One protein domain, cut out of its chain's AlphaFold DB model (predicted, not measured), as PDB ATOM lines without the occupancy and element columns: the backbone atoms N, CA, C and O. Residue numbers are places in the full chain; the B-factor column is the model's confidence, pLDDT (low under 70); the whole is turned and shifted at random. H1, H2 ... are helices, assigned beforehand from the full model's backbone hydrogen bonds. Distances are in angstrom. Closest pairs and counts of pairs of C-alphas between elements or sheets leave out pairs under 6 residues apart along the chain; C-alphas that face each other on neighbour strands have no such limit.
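This is residues 302 to 422 of the 644 residues of the protein "SCN10A protein" of Symbiodinium sp. CCMP2456 (UniProt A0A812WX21). One long helix, H4, makes the long axis of an elongated model: H3 folds back along its first half as a helical hairpin, and H6 runs beside its last part. On H4 pack H2, set crosswise and leading to H1, and the very short H5, while H7 is near H4 but touches no helix. The printed part has 121 residues, with seven named helices, H1 to H7 in order, and no named strand; its class is all helix. It is only just loose, close to compact, with a radius of gyration of the C-alphas of 16.8 A, and spans 57 by 31 by 25 A.

H1, residues 304 to 314, touches H2, residues 320 to 326, at a steep tilt of 55 degrees, with the C-alphas of Ser 312 and Ala 320 closest at 5.3 A. H2 touches the hub H4, residues 347 to 376, about perpendicular at 87 degrees; the closest C-alphas are those of Met 326 and Trp 364, 4.9 A apart. H3, residues 329 to 343, and H4 form a hairpin at a shallow tilt of 18 degrees, closest at the C-alphas of Ala 338 and Gln 350, 4.4 A; H4 touches H3 with residues 347 to 361 alone. H5, residues 384 to 387, touches H4, closest at the C-alphas of Leu 385 and Gly 369, 6.7 A. H6, residues 391 to 402, touches residues 368 to 376 of H4 at a shallow tilt of 9 degrees, the same way, closest at the C-alphas of Leu 401 and Ala 376, 6.2 A. H7, residues 409 to 422, is apart from H6. Every O i to N i+4 pair is within hydrogen-bond range in H1, H2, H3, H4, H6 and H7; H5 is too short for one.

H1 begins at C-alpha 304 (35.716, -16.477, 3.618). H3 measures 20.8 A, H4 42.7 A and H7 20.7 A from first to last C-alpha. H7 ends at C-alpha 422 (34.579, 9.172, -4.750).

The C-alphas farthest apart, of Arg 345 and Gly 408, are 56.8 A apart. The printed part has no cut and no long link. Its mean pLDDT is 70.7, with 65 residues under 70, among them 311 to 329 and 384 to 408.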
ATOM      1  N   LEU A 302      29.778 -19.381   0.568       65.38
ATOM      2  CA  LEU A 302      31.169 -19.326   0.121       65.38
ATOM      3  C   LEU A 302      32.136 -19.309   1.317       65.38
ATOM      4  O   LEU A 302      31.869 -18.679   2.343       65.38
ATOM      5  N   ASP A 303      33.308 -19.935   1.157       67.69
ATOM      6  CA  ASP A 303      34.424 -19.769   2.101       67.69
ATOM      7  C   ASP A 303      34.804 -18.279   2.207       67.69
ATOM      8  O   ASP A 303      34.592 -17.492   1.277       67.69
ATOM      9  N   ALA A 304      35.371 -17.868   3.339       63.62
ATOM     10  CA  ALA A 304      35.716 -16.477   3.618       63.62
ATOM     11  C   ALA A 304      36.668 -15.894   2.556       63.62
ATOM     12  O   ALA A 304      36.454 -14.769   2.100       63.62
ATOM     13  N   ARG A 305      37.614 -16.700   2.059       70.44
ATOM     14  CA  ARG A 305      38.521 -16.350   0.952       70.44
ATOM     15  C   ARG A 305      37.796 -16.143  -0.379       70.44
ATOM     16  O   ARG A 305      38.032 -15.151  -1.065       70.44
ATOM     17  N   ALA A 306      36.872 -17.032  -0.738       74.56
ATOM     18  CA  ALA A 306      36.089 -16.904  -1.968       74.56
ATOM     19  C   ALA A 306      35.111 -15.717  -1.891       74.56
ATOM     20  O   ALA A 306      34.974 -14.947  -2.842       74.56
ATOM     21  N   THR A 307      34.493 -15.508  -0.726       70.44
ATOM     22  CA  THR A 307      33.641 -14.345  -0.441       70.44
ATOM     23  C   THR A 307      34.433 -13.049  -0.566       70.44
ATOM     24  O   THR A 307      33.937 -12.075  -1.127       70.44
ATOM     25  N   ALA A 308      35.676 -13.039  -0.080       62.00
ATOM     26  CA  ALA A 308      36.584 -11.910  -0.192       62.00
ATOM     27  C   ALA A 308      36.903 -11.567  -1.647       62.00
ATOM     28  O   ALA A 308      36.705 -10.429  -2.067       62.00
ATOM     29  N   LEU A 309      37.311 -12.552  -2.445       74.62
ATOM     30  CA  LEU A 309      37.576 -12.347  -3.865       74.62
ATOM     31  C   LEU A 309      36.351 -11.759  -4.587       74.62
ATOM     32  O   LEU A 309      36.472 -10.762  -5.300       74.62
ATOM     33  N   VAL A 310      35.158 -12.306  -4.334       71.19
ATOM     34  CA  VAL A 310      33.904 -11.825  -4.933       71.19
ATOM     35  C   VAL A 310      33.561 -10.402  -4.475       71.19
ATOM     36  O   VAL A 310      33.257  -9.541  -5.301       71.19
ATOM     37  N   LEU A 311      33.657 -10.106  -3.175       59.56
ATOM     38  CA  LEU A 311      33.386  -8.771  -2.633       59.56
ATOM     39  C   LEU A 311      34.383  -7.716  -3.128       59.56
ATOM     40  O   LEU A 311      33.978  -6.576  -3.349       59.56
ATOM     41  N   SER A 312      35.644  -8.096  -3.360       62.50
ATOM     42  CA  SER A 312      36.671  -7.190  -3.890       62.50
ATOM     43  C   SER A 312      36.394  -6.724  -5.322       62.50
ATOM     44  O   SER A 312      36.847  -5.658  -5.731       62.50
ATOM     45  N   LYS A 313      35.605  -7.495  -6.083       64.25
ATOM     46  CA  LYS A 313      35.161  -7.131  -7.436       64.25
ATOM     47  C   LYS A 313      33.846  -6.351  -7.436       64.25
ATOM     48  O   LYS A 313      33.632  -5.528  -8.317       64.25
ATOM     49  N   ILE A 314      32.983  -6.571  -6.442       54.62
ATOM     50  CA  ILE A 314      31.709  -5.843  -6.292       54.62
ATOM     51  C   ILE A 314      31.938  -4.443  -5.704       54.62
ATOM     52  O   ILE A 314      31.219  -3.503  -6.037       54.62
ATOM     53  N   SER A 315      32.928  -4.289  -4.821       47.22
ATOM     54  CA  SER A 315      33.229  -3.021  -4.163       47.22
ATOM     55  C   SER A 315      34.696  -2.628  -4.369       47.22
ATOM     56  O   SER A 315      35.565  -3.165  -3.688       47.22
ATOM     57  N   PRO A 316      34.995  -1.629  -5.220       47.44
ATOM     58  CA  PRO A 316      36.369  -1.155  -5.451       47.44
ATOM     59  C   PRO A 316      36.987  -0.436  -4.236       47.44
ATOM     60  O   PRO A 316      38.128   0.005  -4.275       47.44
ATOM     61  N   VAL A 317      36.210  -0.287  -3.164       42.88
ATOM     62  CA  VAL A 317      36.571   0.307  -1.868       42.88
ATOM     63  C   VAL A 317      37.290  -0.700  -0.988       42.88
ATOM     64  O   VAL A 317      37.978  -0.333  -0.044       42.88
ATOM     65  N   ILE A 318      37.057  -1.978  -1.268       51.06
ATOM     66  CA  ILE A 318      37.541  -3.073  -0.469       51.06
ATOM     67  C   ILE A 318      38.480  -3.875  -1.362       51.06
ATOM     68  O   ILE A 318      38.063  -4.800  -2.056       51.06
ATOM     69  N   ILE A 319      39.760  -3.503  -1.368       57.31
ATOM     70  CA  ILE A 319      40.756  -4.286  -2.101       57.31
ATOM     71  C   ILE A 319      40.883  -5.675  -1.478       57.31
ATOM     72  O   ILE A 319      40.615  -5.880  -0.294       57.31
ATOM     73  N   ALA A 320      41.313  -6.647  -2.275       55.22
ATOM     74  CA  ALA A 320      41.485  -8.023  -1.834       55.22
ATOM     75  C   ALA A 320      42.280  -8.131  -0.515       55.22
ATOM     76  O   ALA A 320      41.866  -8.806   0.432       55.22
ATOM     77  N   ASN A 321      43.362  -7.353  -0.425       61.09
ATOM     78  CA  ASN A 321      44.188  -7.247   0.771       61.09
ATOM     79  C   ASN A 321      43.416  -6.691   1.979       61.09
ATOM     80  O   ASN A 321      43.594  -7.171   3.093       61.09
ATOM     81  N   ASP A 322      42.498  -5.745   1.769       60.47
ATOM     82  CA  ASP A 322      41.648  -5.232   2.839       60.47
ATOM     83  C   ASP A 322      40.704  -6.305   3.355       60.47
ATOM     84  O   ASP A 322      40.425  -6.300   4.538       60.47
ATOM     85  N   ILE A 323      40.226  -7.251   2.549       58.78
ATOM     86  CA  ILE A 323      39.356  -8.327   3.059       58.78
ATOM     87  C   ILE A 323      40.167  -9.419   3.732       58.78
ATOM     88  O   ILE A 323      39.724  -9.962   4.738       58.78
ATOM     89  N   TYR A 324      41.362  -9.709   3.233       61.06
ATOM     90  CA  TYR A 324      42.282 -10.630   3.888       61.06
ATOM     91  C   TYR A 324      42.729 -10.104   5.269       61.06
ATOM     92  O   TYR A 324      42.709 -10.827   6.272       61.06
ATOM     93  N   GLU A 325      43.046  -8.809   5.348       61.81
ATOM     94  CA  GLU A 325      43.357  -8.105   6.594       61.81
ATOM     95  C   GLU A 325      42.116  -7.921   7.476       61.81
ATOM     96  O   GLU A 325      42.157  -8.221   8.673       61.81
ATOM     97  N   MET A 326      40.999  -7.450   6.908       56.03
ATOM     98  CA  MET A 326      39.760  -7.207   7.647       56.03
ATOM     99  C   MET A 326      39.154  -8.492   8.155       56.03
ATOM    100  O   MET A 326      38.691  -8.479   9.285       56.03
ATOM    101  N   GLY A 327      39.204  -9.567   7.362       58.03
ATOM    102  CA  GLY A 327      38.653 -10.901   7.601       58.03
ATOM    103  C   GLY A 327      39.218 -11.611   8.831       58.03
ATOM    104  O   GLY A 327      38.673 -12.622   9.272       58.03
ATOM    105  N   GLY A 328      40.289 -11.071   9.422       59.53
ATOM    106  CA  GLY A 328      40.998 -11.699  10.532       59.53
ATOM    107  C   GLY A 328      41.740 -12.972  10.116       59.53
ATOM    108  O   GLY A 328      42.264 -13.683  10.977       59.53
ATOM    109  N   GLU A 329      41.805 -13.273   8.818       69.00
ATOM    110  CA  GLU A 329      42.534 -14.421   8.287       69.00
ATOM    111  C   GLU A 329      44.031 -14.220   8.432       69.00
ATOM    112  O   GLU A 329      44.703 -15.128   8.910       69.00
ATOM    113  N   LEU A 330      44.540 -13.011   8.168       75.44
ATOM    114  CA  LEU A 330      45.933 -12.675   8.461       75.44
ATOM    115  C   LEU A 330      46.250 -12.850   9.956       75.44
ATOM    116  O   LEU A 330      47.264 -13.447  10.310       75.44
ATOM    117  N   GLU A 331      45.361 -12.409  10.855       77.44
ATOM    118  CA  GLU A 331      45.522 -12.632  12.302       77.44
ATOM    119  C   GLU A 331      45.544 -14.136  12.635       77.44
ATOM    120  O   GLU A 331      46.355 -14.593  13.441       77.44
ATOM    121  N   THR A 332      44.681 -14.924  11.993       76.62
ATOM    122  CA  THR A 332      44.582 -16.377  12.190       76.62
ATOM    123  C   THR A 332      45.802 -17.115  11.633       76.62
ATOM    124  O   THR A 332      46.336 -18.005  12.297       76.62
ATOM    125  N   LEU A 333      46.301 -16.714  10.465       82.38
ATOM    126  CA  LEU A 333      47.495 -17.266   9.838       82.38
ATOM    127  C   LEU A 333      48.735 -16.957  10.676       82.38
ATOM    128  O   LEU A 333      49.519 -17.858  10.967       82.38
ATOM    129  N   LEU A 334      48.874 -15.719  11.154       85.12
ATOM    130  CA  LEU A 334      49.972 -15.318  12.035       85.12
ATOM    131  C   LEU A 334      49.895 -16.013  13.400       85.12
ATOM    132  O   LEU A 334      50.922 -16.412  13.949       85.12
ATOM    133  N   ARG A 335      48.686 -16.266  13.919       87.12
ATOM    134  CA  ARG A 335      48.485 -17.109  15.107       87.12
ATOM    135  C   ARG A 335      48.957 -18.544  14.867       87.12
ATOM    136  O   ARG A 335      49.652 -19.102  15.715       87.12
ATOM    137  N   ASN A 336      48.611 -19.136  13.724       89.75
ATOM    138  CA  ASN A 336      49.045 -20.485  13.354       89.75
ATOM    139  C   ASN A 336      50.566 -20.554  13.159       89.75
ATOM    140  O   ASN A 336      51.200 -21.482  13.663       89.75
ATOM    141  N   LYS A 337      51.164 -19.536  12.528       91.44
ATOM    142  CA  LYS A 337      52.617 -19.397  12.384       91.44
ATOM    143  C   LYS A 337      53.309 -19.310  13.745       91.44
ATOM    144  O   LYS A 337      54.242 -20.066  13.997       91.44
ATOM    145  N   ALA A 338      52.788 -18.500  14.670       91.38
ATOM    146  CA  ALA A 338      53.306 -18.413  16.035       91.38
ATOM    147  C   ALA A 338      53.215 -19.754  16.792       91.38
ATOM    148  O   ALA A 338      54.127 -20.110  17.541       91.38
ATOM    149  N   LEU A 339      52.135 -20.523  16.603       91.25
ATOM    150  CA  LEU A 339      51.991 -21.859  17.195       91.25
ATOM    151  C   LEU A 339      52.973 -22.871  16.592       91.25
ATOM    152  O   LEU A 339      53.517 -23.691  17.333       91.25
ATOM    153  N   SER A 340      53.211 -22.811  15.281       93.69
ATOM    154  CA  SER A 340      54.192 -23.657  14.592       93.69
ATOM    155  C   SER A 340      55.618 -23.343  15.053       93.69
ATOM    156  O   SER A 340      56.328 -24.233  15.518       93.69
ATOM    157  N   ALA A 341      55.995 -22.060  15.078       93.50
ATOM    158  CA  ALA A 341      57.287 -21.598  15.584       93.50
ATOM    159  C   ALA A 341      57.520 -22.019  17.046       93.50
ATOM    160  O   ALA A 341      58.602 -22.489  17.400       93.50
ATOM    161  N   ARG A 342      56.477 -21.954  17.888       95.06
ATOM    162  CA  ARG A 342      56.528 -22.450  19.271       95.06
ATOM    163  C   ARG A 342      56.801 -23.955  19.342       95.06
ATOM    164  O   ARG A 342      57.593 -24.376  20.184       95.06
ATOM    165  N   LYS A 343      56.158 -24.769  18.495       96.25
ATOM    166  CA  LYS A 343      56.413 -26.223  18.426       96.25
ATOM    167  C   LYS A 343      57.850 -26.516  17.993       96.25
ATOM    168  O   LYS A 343      58.480 -27.397  18.570       96.25
ATOM    169  N   ASN A 344      58.382 -25.712  17.077       95.75
ATOM    170  CA  ASN A 344      59.746 -25.834  16.562       95.75
ATOM    171  C   ASN A 344      60.811 -25.191  17.470       95.75
ATOM    172  O   ASN A 344      61.984 -25.172  17.114       95.75
ATOM    173  N   ARG A 345      60.427 -24.656  18.641       95.62
ATOM    174  CA  ARG A 345      61.309 -23.917  19.569       95.62
ATOM    175  C   ARG A 345      62.011 -22.701  18.930       95.62
ATOM    176  O   ARG A 345      63.002 -22.208  19.463       95.62
ATOM    177  N   ALA A 346      61.465 -22.163  17.840       96.44
ATOM    178  CA  ALA A 346      61.962 -20.970  17.160       96.44
ATOM    179  C   ALA A 346      61.430 -19.698  17.846       96.44
ATOM    180  O   ALA A 346      60.450 -19.092  17.414       96.44
ATOM    181  N   LYS A 347      62.065 -19.297  18.958       95.81
ATOM    182  CA  LYS A 347      61.583 -18.201  19.824       95.81
ATOM    183  C   LYS A 347      61.432 -16.861  19.087       95.81
ATOM    184  O   LYS A 347      60.408 -16.206  19.245       95.81
ATOM    185  N   LYS A 348      62.405 -16.497  18.241       95.56
ATOM    186  CA  LYS A 348      62.373 -15.247  17.462       95.56
ATOM    187  C   LYS A 348      61.204 -15.216  16.474       95.56
ATOM    188  O   LYS A 348      60.438 -14.265  16.456       95.56
ATOM    189  N   GLU A 349      61.010 -16.296  15.716       93.62
ATOM    190  CA  GLU A 349      59.899 -16.393  14.761       93.62
ATOM    191  C   GLU A 349      58.534 -16.382  15.469       93.62
ATOM    192  O   GLU A 349      57.575 -15.790  14.974       93.62
ATOM    193  N   GLN A 350      58.443 -16.996  16.652       96.06
ATOM    194  CA  GLN A 350      57.240 -16.934  17.478       96.06
ATOM    195  C   GLN A 350      56.929 -15.493  17.910       96.06
ATOM    196  O   GLN A 350      55.768 -15.083  17.839       96.06
ATOM    197  N   GLU A 351      57.928 -14.745  18.379       93.62
ATOM    198  CA  GLU A 351      57.780 -13.347  18.806       93.62
ATOM    199  C   GLU A 351      57.393 -12.443  17.627       93.62
ATOM    200  O   GLU A 351      56.409 -11.707  17.730       93.62
ATOM    201  N   ASP A 352      58.061 -12.590  16.480       90.69
ATOM    202  CA  ASP A 352      57.764 -11.841  15.253       90.69
ATOM    203  C   ASP A 352      56.334 -12.116  14.755       90.69
ATOM    204  O   ASP A 352      55.572 -11.189  14.468       90.69
ATOM    205  N   ALA A 353      55.913 -13.385  14.718       88.81
ATOM    206  CA  ALA A 353      54.560 -13.755  14.309       88.81
ATOM    207  C   ALA A 353      53.493 -13.237  15.292       88.81
ATOM    208  O   ALA A 353      52.425 -12.787  14.871       88.81
ATOM    209  N   GLN A 354      53.767 -13.248  16.603       88.44
ATOM    210  CA  GLN A 354      52.864 -12.667  17.602       88.44
ATOM    211  C   GLN A 354      52.767 -11.144  17.490       88.44
ATOM    212  O   GLN A 354      51.680 -10.589  17.681       88.44
ATOM    213  N   PHE A 355      53.875 -10.469  17.191       86.62
ATOM    214  CA  PHE A 355      53.902  -9.030  16.969       86.62
ATOM    215  C   PHE A 355      53.077  -8.653  15.735       86.62
ATOM    216  O   PHE A 355      52.139  -7.857  15.841       86.62
ATOM    217  N   GLN A 356      53.336  -9.307  14.600       83.50
ATOM    218  CA  GLN A 356      52.578  -9.101  13.364       83.50
ATOM    219  C   GLN A 356      51.085  -9.397  13.567       83.50
ATOM    220  O   GLN A 356      50.237  -8.640  13.098       83.50
ATOM    221  N   MET A 357      50.742 -10.448  14.325       85.88
ATOM    222  CA  MET A 357      49.352 -10.785  14.651       85.88
ATOM    223  C   MET A 357      48.656  -9.640  15.401       85.88
ATOM    224  O   MET A 357      47.521  -9.292  15.081       85.88
ATOM    225  N   LYS A 358      49.319  -9.029  16.393       82.31
ATOM    226  CA  LYS A 358      48.765  -7.891  17.149       82.31
ATOM    227  C   LYS A 358      48.619  -6.639  16.281       82.31
ATOM    228  O   LYS A 358      47.609  -5.940  16.402       82.31
ATOM    229  N   ALA A 359      49.592  -6.370  15.410       79.88
ATOM    230  CA  ALA A 359      49.559  -5.239  14.488       79.88
ATOM    231  C   ALA A 359      48.396  -5.368  13.491       79.88
ATOM    232  O   ALA A 359      47.557  -4.466  13.413       79.88
ATOM    233  N   ALA A 360      48.272  -6.529  12.834       76.06
ATOM    234  CA  ALA A 360      47.141  -6.856  11.969       76.06
ATOM    235  C   ALA A 360      45.817  -6.710  12.736       76.06
ATOM    236  O   ALA A 360      44.930  -5.969  12.312       76.06
ATOM    237  N   GLY A 361      45.749  -7.311  13.933       76.06
ATOM    238  CA  GLY A 361      44.642  -7.218  14.886       76.06
ATOM    239  C   GLY A 361      44.158  -5.790  15.165       76.06
ATOM    240  O   GLY A 361      42.963  -5.529  15.309       76.06
ATOM    241  N   THR A 362      45.096  -4.853  15.266       76.94
ATOM    242  CA  THR A 362      44.830  -3.448  15.593       76.94
ATOM    243  C   THR A 362      44.384  -2.662  14.363       76.94
ATOM    244  O   THR A 362      43.418  -1.897  14.444       76.94
ATOM    245  N   MET A 363      45.038  -2.879  13.218       72.25
ATOM    246  CA  MET A 363      44.697  -2.242  11.942       72.25
ATOM    247  C   MET A 363      43.256  -2.536  11.533       72.25
ATOM    248  O   MET A 363      42.476  -1.607  11.295       72.25
ATOM    249  N   TRP A 364      42.866  -3.811  11.524       72.38
ATOM    250  CA  TRP A 364      41.528  -4.177  11.075       72.38
ATOM    251  C   TRP A 364      40.437  -3.693  12.043       72.38
ATOM    252  O   TRP A 364      39.414  -3.162  11.607       72.38
ATOM    253  N   LYS A 365      40.671  -3.757  13.364       75.12
ATOM    254  CA  LYS A 365      39.750  -3.195  14.373       75.12
ATOM    255  C   LYS A 365      39.574  -1.688  14.221       75.12
ATOM    256  O   LYS A 365      38.460  -1.191  14.387       75.12
ATOM    257  N   ARG A 366      40.643  -0.956  13.888       75.62
ATOM    258  CA  ARG A 366      40.581   0.486  13.609       75.62
ATOM    259  C   ARG A 366      39.714   0.771  12.384       75.62
ATOM    260  O   ARG A 366      38.820   1.611  12.475       75.62
ATOM    261  N   ARG A 367      39.929   0.051  11.278       71.44
ATOM    262  CA  ARG A 367      39.130   0.187  10.045       71.44
ATOM    263  C   ARG A 367      37.652  -0.131  10.286       71.44
ATOM    264  O   ARG A 367      36.788   0.668   9.938       71.44
ATOM    265  N   MET A 368      37.357  -1.214  11.002       67.75
ATOM    266  CA  MET A 368      35.985  -1.562  11.398       67.75
ATOM    267  C   MET A 368      35.355  -0.519  12.329       67.75
ATOM    268  O   MET A 368      34.156  -0.266  12.246       67.75
ATOM    269  N   GLY A 369      36.155   0.114  13.191       72.31
ATOM    270  CA  GLY A 369      35.733   1.239  14.024       72.31
ATOM    271  C   GLY A 369      35.285   2.446  13.209       72.31
ATOM    272  O   GLY A 369      34.244   3.024  13.515       72.31
ATOM    273  N   LEU A 370      36.029   2.787  12.155       73.69
ATOM    274  CA  LEU A 370      35.683   3.868  11.229       73.69
ATOM    275  C   LEU A 370      34.422   3.538  10.425       73.69
ATOM    276  O   LEU A 370      33.507   4.357  10.363       73.69
ATOM    277  N   LEU A 371      34.331   2.316   9.894       67.38
ATOM    278  CA  LEU A 371      33.139   1.849   9.185       67.38
ATOM    279  C   LEU A 371      31.907   1.916  10.096       67.38
ATOM    280  O   LEU A 371      30.881   2.481   9.734       67.38
ATOM    281  N   ALA A 372      32.008   1.390  11.316       66.88
ATOM    282  CA  ALA A 372      30.907   1.397  12.265       66.88
ATOM    283  C   ALA A 372      30.553   2.818  12.740       66.88
ATOM    284  O   ALA A 372      29.374   3.101  12.966       66.88
ATOM    285  N   GLN A 373      31.535   3.721  12.850       74.75
ATOM    286  CA  GLN A 373      31.284   5.134  13.123       74.75
ATOM    287  C   GLN A 373      30.455   5.775  12.025       74.75
ATOM    288  O   GLN A 373      29.499   6.489  12.324       74.75
ATOM    289  N   HIS A 374      30.797   5.485  10.776       64.19
ATOM    290  CA  HIS A 374      30.064   5.983   9.630       64.19
ATOM    291  C   HIS A 374      28.643   5.397   9.577       64.19
ATOM    292  O   HIS A 374      27.669   6.133   9.449       64.19
ATOM    293  N   LEU A 375      28.499   4.083   9.796       58.69
ATOM    294  CA  LEU A 375      27.204   3.393   9.780       58.69
ATOM    295  C   LEU A 375      26.262   3.820  10.912       58.69
ATOM    296  O   LEU A 375      25.047   3.818  10.730       58.69
ATOM    297  N   ALA A 376      26.796   4.135  12.094       70.12
ATOM    298  CA  ALA A 376      25.991   4.401  13.286       70.12
ATOM    299  C   ALA A 376      25.957   5.879  13.705       70.12
ATOM    300  O   ALA A 376      25.271   6.199  14.679       70.12
ATOM    301  N   GLY A 377      26.723   6.758  13.045       73.06
ATOM    302  CA  GLY A 377      26.918   8.155  13.457       73.06
ATOM    303  C   GLY A 377      27.535   8.292  14.853       73.06
ATOM    304  O   GLY A 377      27.335   9.289  15.544       73.06
ATOM    305  N   ARG A 378      28.222   7.249  15.324       71.56
ATOM    306  CA  ARG A 378      28.689   7.110  16.705       71.56
ATOM    307  C   ARG A 378      30.205   6.999  16.733       71.56
ATOM    308  O   ARG A 378      30.748   6.230  15.958       71.56
ATOM    309  N   PRO A 379      30.918   7.701  17.626       75.25
ATOM    310  CA  PRO A 379      32.374   7.628  17.652       75.25
ATOM    311  C   PRO A 379      32.842   6.178  17.895       75.25
ATOM    312  O   PRO A 379      32.170   5.460  18.648       75.25
ATOM    313  N   PRO A 380      33.989   5.740  17.337       67.25
ATOM    314  CA  PRO A 380      34.456   4.353  17.420       67.25
ATOM    315  C   PRO A 380      34.584   3.858  18.864       67.25
ATOM    316  O   PRO A 380      34.302   2.702  19.155       67.25
ATOM    317  N   SER A 381      34.915   4.762  19.793       74.94
ATOM    318  CA  SER A 381      35.002   4.504  21.237       74.94
ATOM    319  C   SER A 381      33.679   4.081  21.885       74.94
ATOM    320  O   SER A 381      33.680   3.418  22.919       74.94
ATOM    321  N   SER A 382      32.542   4.445  21.291       72.38
ATOM    322  CA  SER A 382      31.208   4.072  21.777       72.38
ATOM    323  C   SER A 382      30.710   2.735  21.219       72.38
ATOM    324  O   SER A 382      29.678   2.219  21.655       72.38
ATOM    325  N   ILE A 383      31.444   2.160  20.265       71.88
ATOM    326  CA  ILE A 383      31.134   0.889  19.627       71.88
ATOM    327  C   ILE A 383      32.069  -0.147  20.244       71.88
ATOM    328  O   ILE A 383      33.287  -0.025  20.171       71.88
ATOM    329  N   ARG A 384      31.517  -1.185  20.885       69.81
ATOM    330  CA  ARG A 384      32.300  -2.222  21.587       69.81
ATOM    331  C   ARG A 384      33.028  -3.186  20.629       69.81
ATOM    332  O   ARG A 384      33.053  -4.388  20.868       69.81
ATOM    333  N   LEU A 385      33.645  -2.677  19.565       66.44
ATOM    334  CA  LEU A 385      34.482  -3.451  18.645       66.44
ATOM    335  C   LEU A 385      35.765  -3.943  19.322       66.44
ATOM    336  O   LEU A 385      36.267  -5.004  18.980       66.44
ATOM    337  N   CYS A 386      36.252  -3.251  20.357       60.56
ATOM    338  CA  CYS A 386      37.401  -3.708  21.146       60.56
ATOM    339  C   CYS A 386      37.149  -5.054  21.854       60.56
ATOM    340  O   CYS A 386      38.100  -5.763  22.170       60.56
ATOM    341  N   ALA A 387      35.880  -5.403  22.105       63.28
ATOM    342  CA  ALA A 387      35.491  -6.670  22.720       63.28
ATOM    343  C   ALA A 387      35.327  -7.810  21.699       63.28
ATOM    344  O   ALA A 387      35.253  -8.974  22.099       63.28
ATOM    345  N   ALA A 388      35.276  -7.490  20.404       62.19
ATOM    346  CA  ALA A 388      35.193  -8.478  19.346       62.19
ATOM    347  C   ALA A 388      36.551  -9.170  19.178       62.19
ATOM    348  O   ALA A 388      37.590  -8.528  18.989       62.19
ATOM    349  N   LYS A 389      36.539 -10.498  19.302       60.16
ATOM    350  CA  LYS A 389      37.739 -11.337  19.179       60.16
ATOM    351  C   LYS A 389      37.877 -11.918  17.782       60.16
ATOM    352  O   LYS A 389      38.956 -12.371  17.420       60.16
ATOM    353  N   THR A 390      36.778 -11.939  17.038       58.12
ATOM    354  CA  THR A 390      36.679 -12.537  15.714       58.12
ATOM    355  C   THR A 390      35.947 -11.607  14.755       58.12
ATOM    356  O   THR A 390      35.200 -10.714  15.170       58.12
ATOM    357  N   LEU A 391      36.109 -11.861  13.457       50.53
ATOM    358  CA  LEU A 391      35.331 -11.196  12.419       50.53
ATOM    359  C   LEU A 391      33.826 -11.384  12.614       50.53
ATOM    360  O   LEU A 391      33.038 -10.465  12.396       50.53
ATOM    361  N   PHE A 392      33.431 -12.578  13.053       56.19
ATOM    362  CA  PHE A 392      32.039 -12.924  13.292       56.19
ATOM    363  C   PHE A 392      31.418 -12.028  14.371       56.19
ATOM    364  O   PHE A 392      30.319 -11.508  14.176       56.19
ATOM    365  N   ASP A 393      32.155 -11.764  15.455       59.78
ATOM    366  CA  ASP A 393      31.730 -10.844  16.515       59.78
ATOM    367  C   ASP A 393      31.536  -9.418  15.970       59.78
ATOM    368  O   ASP A 393      30.531  -8.765  16.254       59.78
ATOM    369  N   CYS A 394      32.464  -8.941  15.137       58.25
ATOM    370  CA  CYS A 394      32.374  -7.624  14.502       58.25
ATOM    371  C   CYS A 394      31.208  -7.526  13.510       58.25
ATOM    372  O   CYS A 394      30.453  -6.555  13.536       58.25
ATOM    373  N   SER A 395      31.018  -8.545  12.669       57.62
ATOM    374  CA  SER A 395      29.892  -8.642  11.738       57.62
ATOM    375  C   SER A 395      28.557  -8.660  12.486       57.62
ATOM    376  O   SER A 395      27.605  -8.007  12.062       57.62
ATOM    377  N   ALA A 396      28.481  -9.343  13.631       65.81
ATOM    378  CA  ALA A 396      27.305  -9.323  14.493       65.81
ATOM    379  C   ALA A 396      27.049  -7.922  15.074       65.81
ATOM    380  O   ALA A 396      25.909  -7.449  15.052       65.81
ATOM    381  N   VAL A 397      28.093  -7.218  15.530       64.88
ATOM    382  CA  VAL A 397      27.988  -5.825  16.002       64.88
ATOM    383  C   VAL A 397      27.485  -4.910  14.883       64.88
ATOM    384  O   VAL A 397      26.518  -4.181  15.095       64.88
ATOM    385  N   ILE A 398      28.055  -4.996  13.680       61.78
ATOM    386  CA  ILE A 398      27.642  -4.184  12.527       61.78
ATOM    387  C   ILE A 398      26.213  -4.505  12.096       61.78
ATOM    388  O   ILE A 398      25.420  -3.587  11.911       61.78
ATOM    389  N   ARG A 399      25.827  -5.782  12.011       64.88
ATOM    390  CA  ARG A 399      24.440  -6.178  11.706       64.88
ATOM    391  C   ARG A 399      23.454  -5.651  12.748       64.88
ATOM    392  O   ARG A 399      22.342  -5.259  12.406       64.88
ATOM    393  N   THR A 400      23.861  -5.596  14.015       68.88
ATOM    394  CA  THR A 400      23.046  -5.015  15.093       68.88
ATOM    395  C   THR A 400      22.916  -3.497  14.946       68.88
ATOM    396  O   THR A 400      21.853  -2.944  15.232       68.88
ATOM    397  N   LEU A 401      23.965  -2.821  14.469       63.47
ATOM    398  CA  LEU A 401      23.930  -1.392  14.153       63.47
ATOM    399  C   LEU A 401      23.063  -1.107  12.916       63.47
ATOM    400  O   LEU A 401      22.245  -0.197  12.970       63.47
ATOM    401  N   HIS A 402      23.155  -1.935  11.871       62.12
ATOM    402  CA  HIS A 402      22.371  -1.821  10.635       62.12
ATOM    403  C   HIS A 402      20.863  -2.011  10.855       62.12
ATOM    404  O   HIS A 402      20.037  -1.454  10.139       62.12
ATOM    405  N   LYS A 403      20.458  -2.800  11.859       64.38
ATOM    406  CA  LYS A 403      19.036  -2.975  12.208       64.38
ATOM    407  C   LYS A 403      18.401  -1.733  12.851       64.38
ATOM    408  O   LYS A 403      17.186  -1.709  13.035       64.38
ATOM    409  N   ARG A 404      19.181  -0.713  13.227       61.41
ATOM    410  CA  ARG A 404      18.643   0.541  13.775       61.41
ATOM    411  C   ARG A 404      18.297   1.497  12.631       61.41
ATOM    412  O   ARG A 404      19.056   1.615  11.681       61.41
ATOM    413  N   LYS A 405      17.139   2.167  12.723       57.16
ATOM    414  CA  LYS A 405      16.659   3.119  11.703       57.16
ATOM    415  C   LYS A 405      17.726   4.184  11.423       57.16
ATOM    416  O   LYS A 405      18.105   4.921  12.332       57.16
ATOM    417  N   TYR A 406      18.169   4.254  10.171       63.16
ATOM    418  CA  TYR A 406      19.093   5.273   9.688       63.16
ATOM    419  C   TYR A 406      18.414   6.647   9.698       63.16
ATOM    420  O   TYR A 406      17.312   6.774   9.151       63.16
ATOM    421  N   PRO A 407      19.034   7.683  10.284       58.09
ATOM    422  CA  PRO A 407      18.574   9.048  10.079       58.09
ATOM    423  C   PRO A 407      18.749   9.393   8.590       58.09
ATOM    424  O   PRO A 407      19.872   9.454   8.105       58.09
ATOM    425  N   GLY A 408      17.641   9.546   7.858       69.50
ATOM    426  CA  GLY A 408      17.636   9.862   6.418       69.50
ATOM    427  C   GLY A 408      17.261   8.713   5.467       69.50
ATOM    428  O   GLY A 408      17.103   8.950   4.276       69.50
ATOM    429  N   GLY A 409      17.054   7.487   5.961       79.88
ATOM    430  CA  GLY A 409      16.653   6.350   5.117       79.88
ATOM    431  C   GLY A 409      17.792   5.739   4.281       79.88
ATOM    432  O   GLY A 409      18.955   6.111   4.411       79.88
ATOM    433  N   LYS A 410      17.458   4.738   3.451       68.56
ATOM    434  CA  LYS A 410      18.429   3.941   2.670       68.56
ATOM    435  C   LYS A 410      19.104   4.747   1.547       68.56
ATOM    436  O   LYS A 410      20.263   4.495   1.243       68.56
ATOM    437  N   GLU A 411      18.399   5.712   0.961       71.69
ATOM    438  CA  GLU A 411      18.895   6.530  -0.160       71.69
ATOM    439  C   GLU A 411      19.929   7.568   0.277       71.69
ATOM    440  O   GLU A 411      21.002   7.639  -0.317       71.69
ATOM    441  N   ALA A 412      19.664   8.307   1.361       70.25
ATOM    442  CA  ALA A 412      20.636   9.248   1.927       70.25
ATOM    443  C   ALA A 412      21.930   8.534   2.348       70.25
ATOM    444  O   ALA A 412      23.025   9.081   2.239       70.25
ATOM    445  N   TRP A 413      21.800   7.285   2.798       63.56
ATOM    446  CA  TRP A 413      22.936   6.425   3.093       63.56
ATOM    447  C   TRP A 413      23.696   5.997   1.831       63.56
ATOM    448  O   TRP A 413      24.921   6.063   1.827       63.56
ATOM    449  N   GLY A 414      22.990   5.605   0.765       65.25
ATOM    450  CA  GLY A 414      23.605   5.286  -0.528       65.25
ATOM    451  C   GLY A 414      24.433   6.455  -1.066       65.25
ATOM    452  O   GLY A 414      25.607   6.279  -1.369       65.25
ATOM    453  N   GLN A 415      23.875   7.667  -1.043       68.69
ATOM    454  CA  GLN A 415      24.593   8.880  -1.452       68.69
ATOM    455  C   GLN A 415      25.805   9.198  -0.568       68.69
ATOM    456  O   GLN A 415      26.857   9.579  -1.077       68.69
ATOM    457  N   ALA A 416      25.686   9.049   0.754       62.53
ATOM    458  CA  ALA A 416      26.814   9.271   1.661       62.53
ATOM    459  C   ALA A 416      27.951   8.265   1.419       62.53
ATOM    460  O   ALA A 416      29.125   8.636   1.482       62.53
ATOM    461  N   LEU A 417      27.599   7.013   1.113       57.00
ATOM    462  CA  LEU A 417      28.562   5.986   0.746       57.00
ATOM    463  C   LEU A 417      29.256   6.352  -0.568       57.00
ATOM    464  O   LEU A 417      30.479   6.431  -0.575       57.00
ATOM    465  N   ASP A 418      28.499   6.648  -1.628       62.91
ATOM    466  CA  ASP A 418      29.038   6.993  -2.950       62.91
ATOM    467  C   ASP A 418      29.992   8.198  -2.900       62.91
ATOM    468  O   ASP A 418      31.080   8.143  -3.476       62.91
ATOM    469  N   ASN A 419      29.653   9.236  -2.127       66.56
ATOM    470  CA  ASN A 419      30.522  10.398  -1.922       66.56
ATOM    471  C   ASN A 419      31.855  10.015  -1.261       66.56
ATOM    472  O   ASN A 419      32.915  10.437  -1.719       66.56
ATOM    473  N   MET A 420      31.831   9.165  -0.226       54.97
ATOM    474  CA  MET A 420      33.071   8.648   0.367       54.97
ATOM    475  C   MET A 420      33.875   7.802  -0.621       54.97
ATOM    476  O   MET A 420      35.104   7.839  -0.591       54.97
ATOM    477  N   LEU A 421      33.211   7.020  -1.478       51.59
ATOM    478  CA  LEU A 421      33.911   6.196  -2.467       51.59
ATOM    479  C   LEU A 421      34.632   7.083  -3.473       51.59
ATOM    480  O   LEU A 421      35.760   6.786  -3.863       51.59
ATOM    481  N   GLN A 422      33.994   8.181  -3.865       64.81
ATOM    482  CA  GLN A 422      34.579   9.172  -4.750       64.81
ATOM    483  C   GLN A 422      35.781   9.869  -4.094       64.81
ATOM    484  O   GLN A 422      36.838   9.946  -4.718       64.81
TER     485      GLN A 422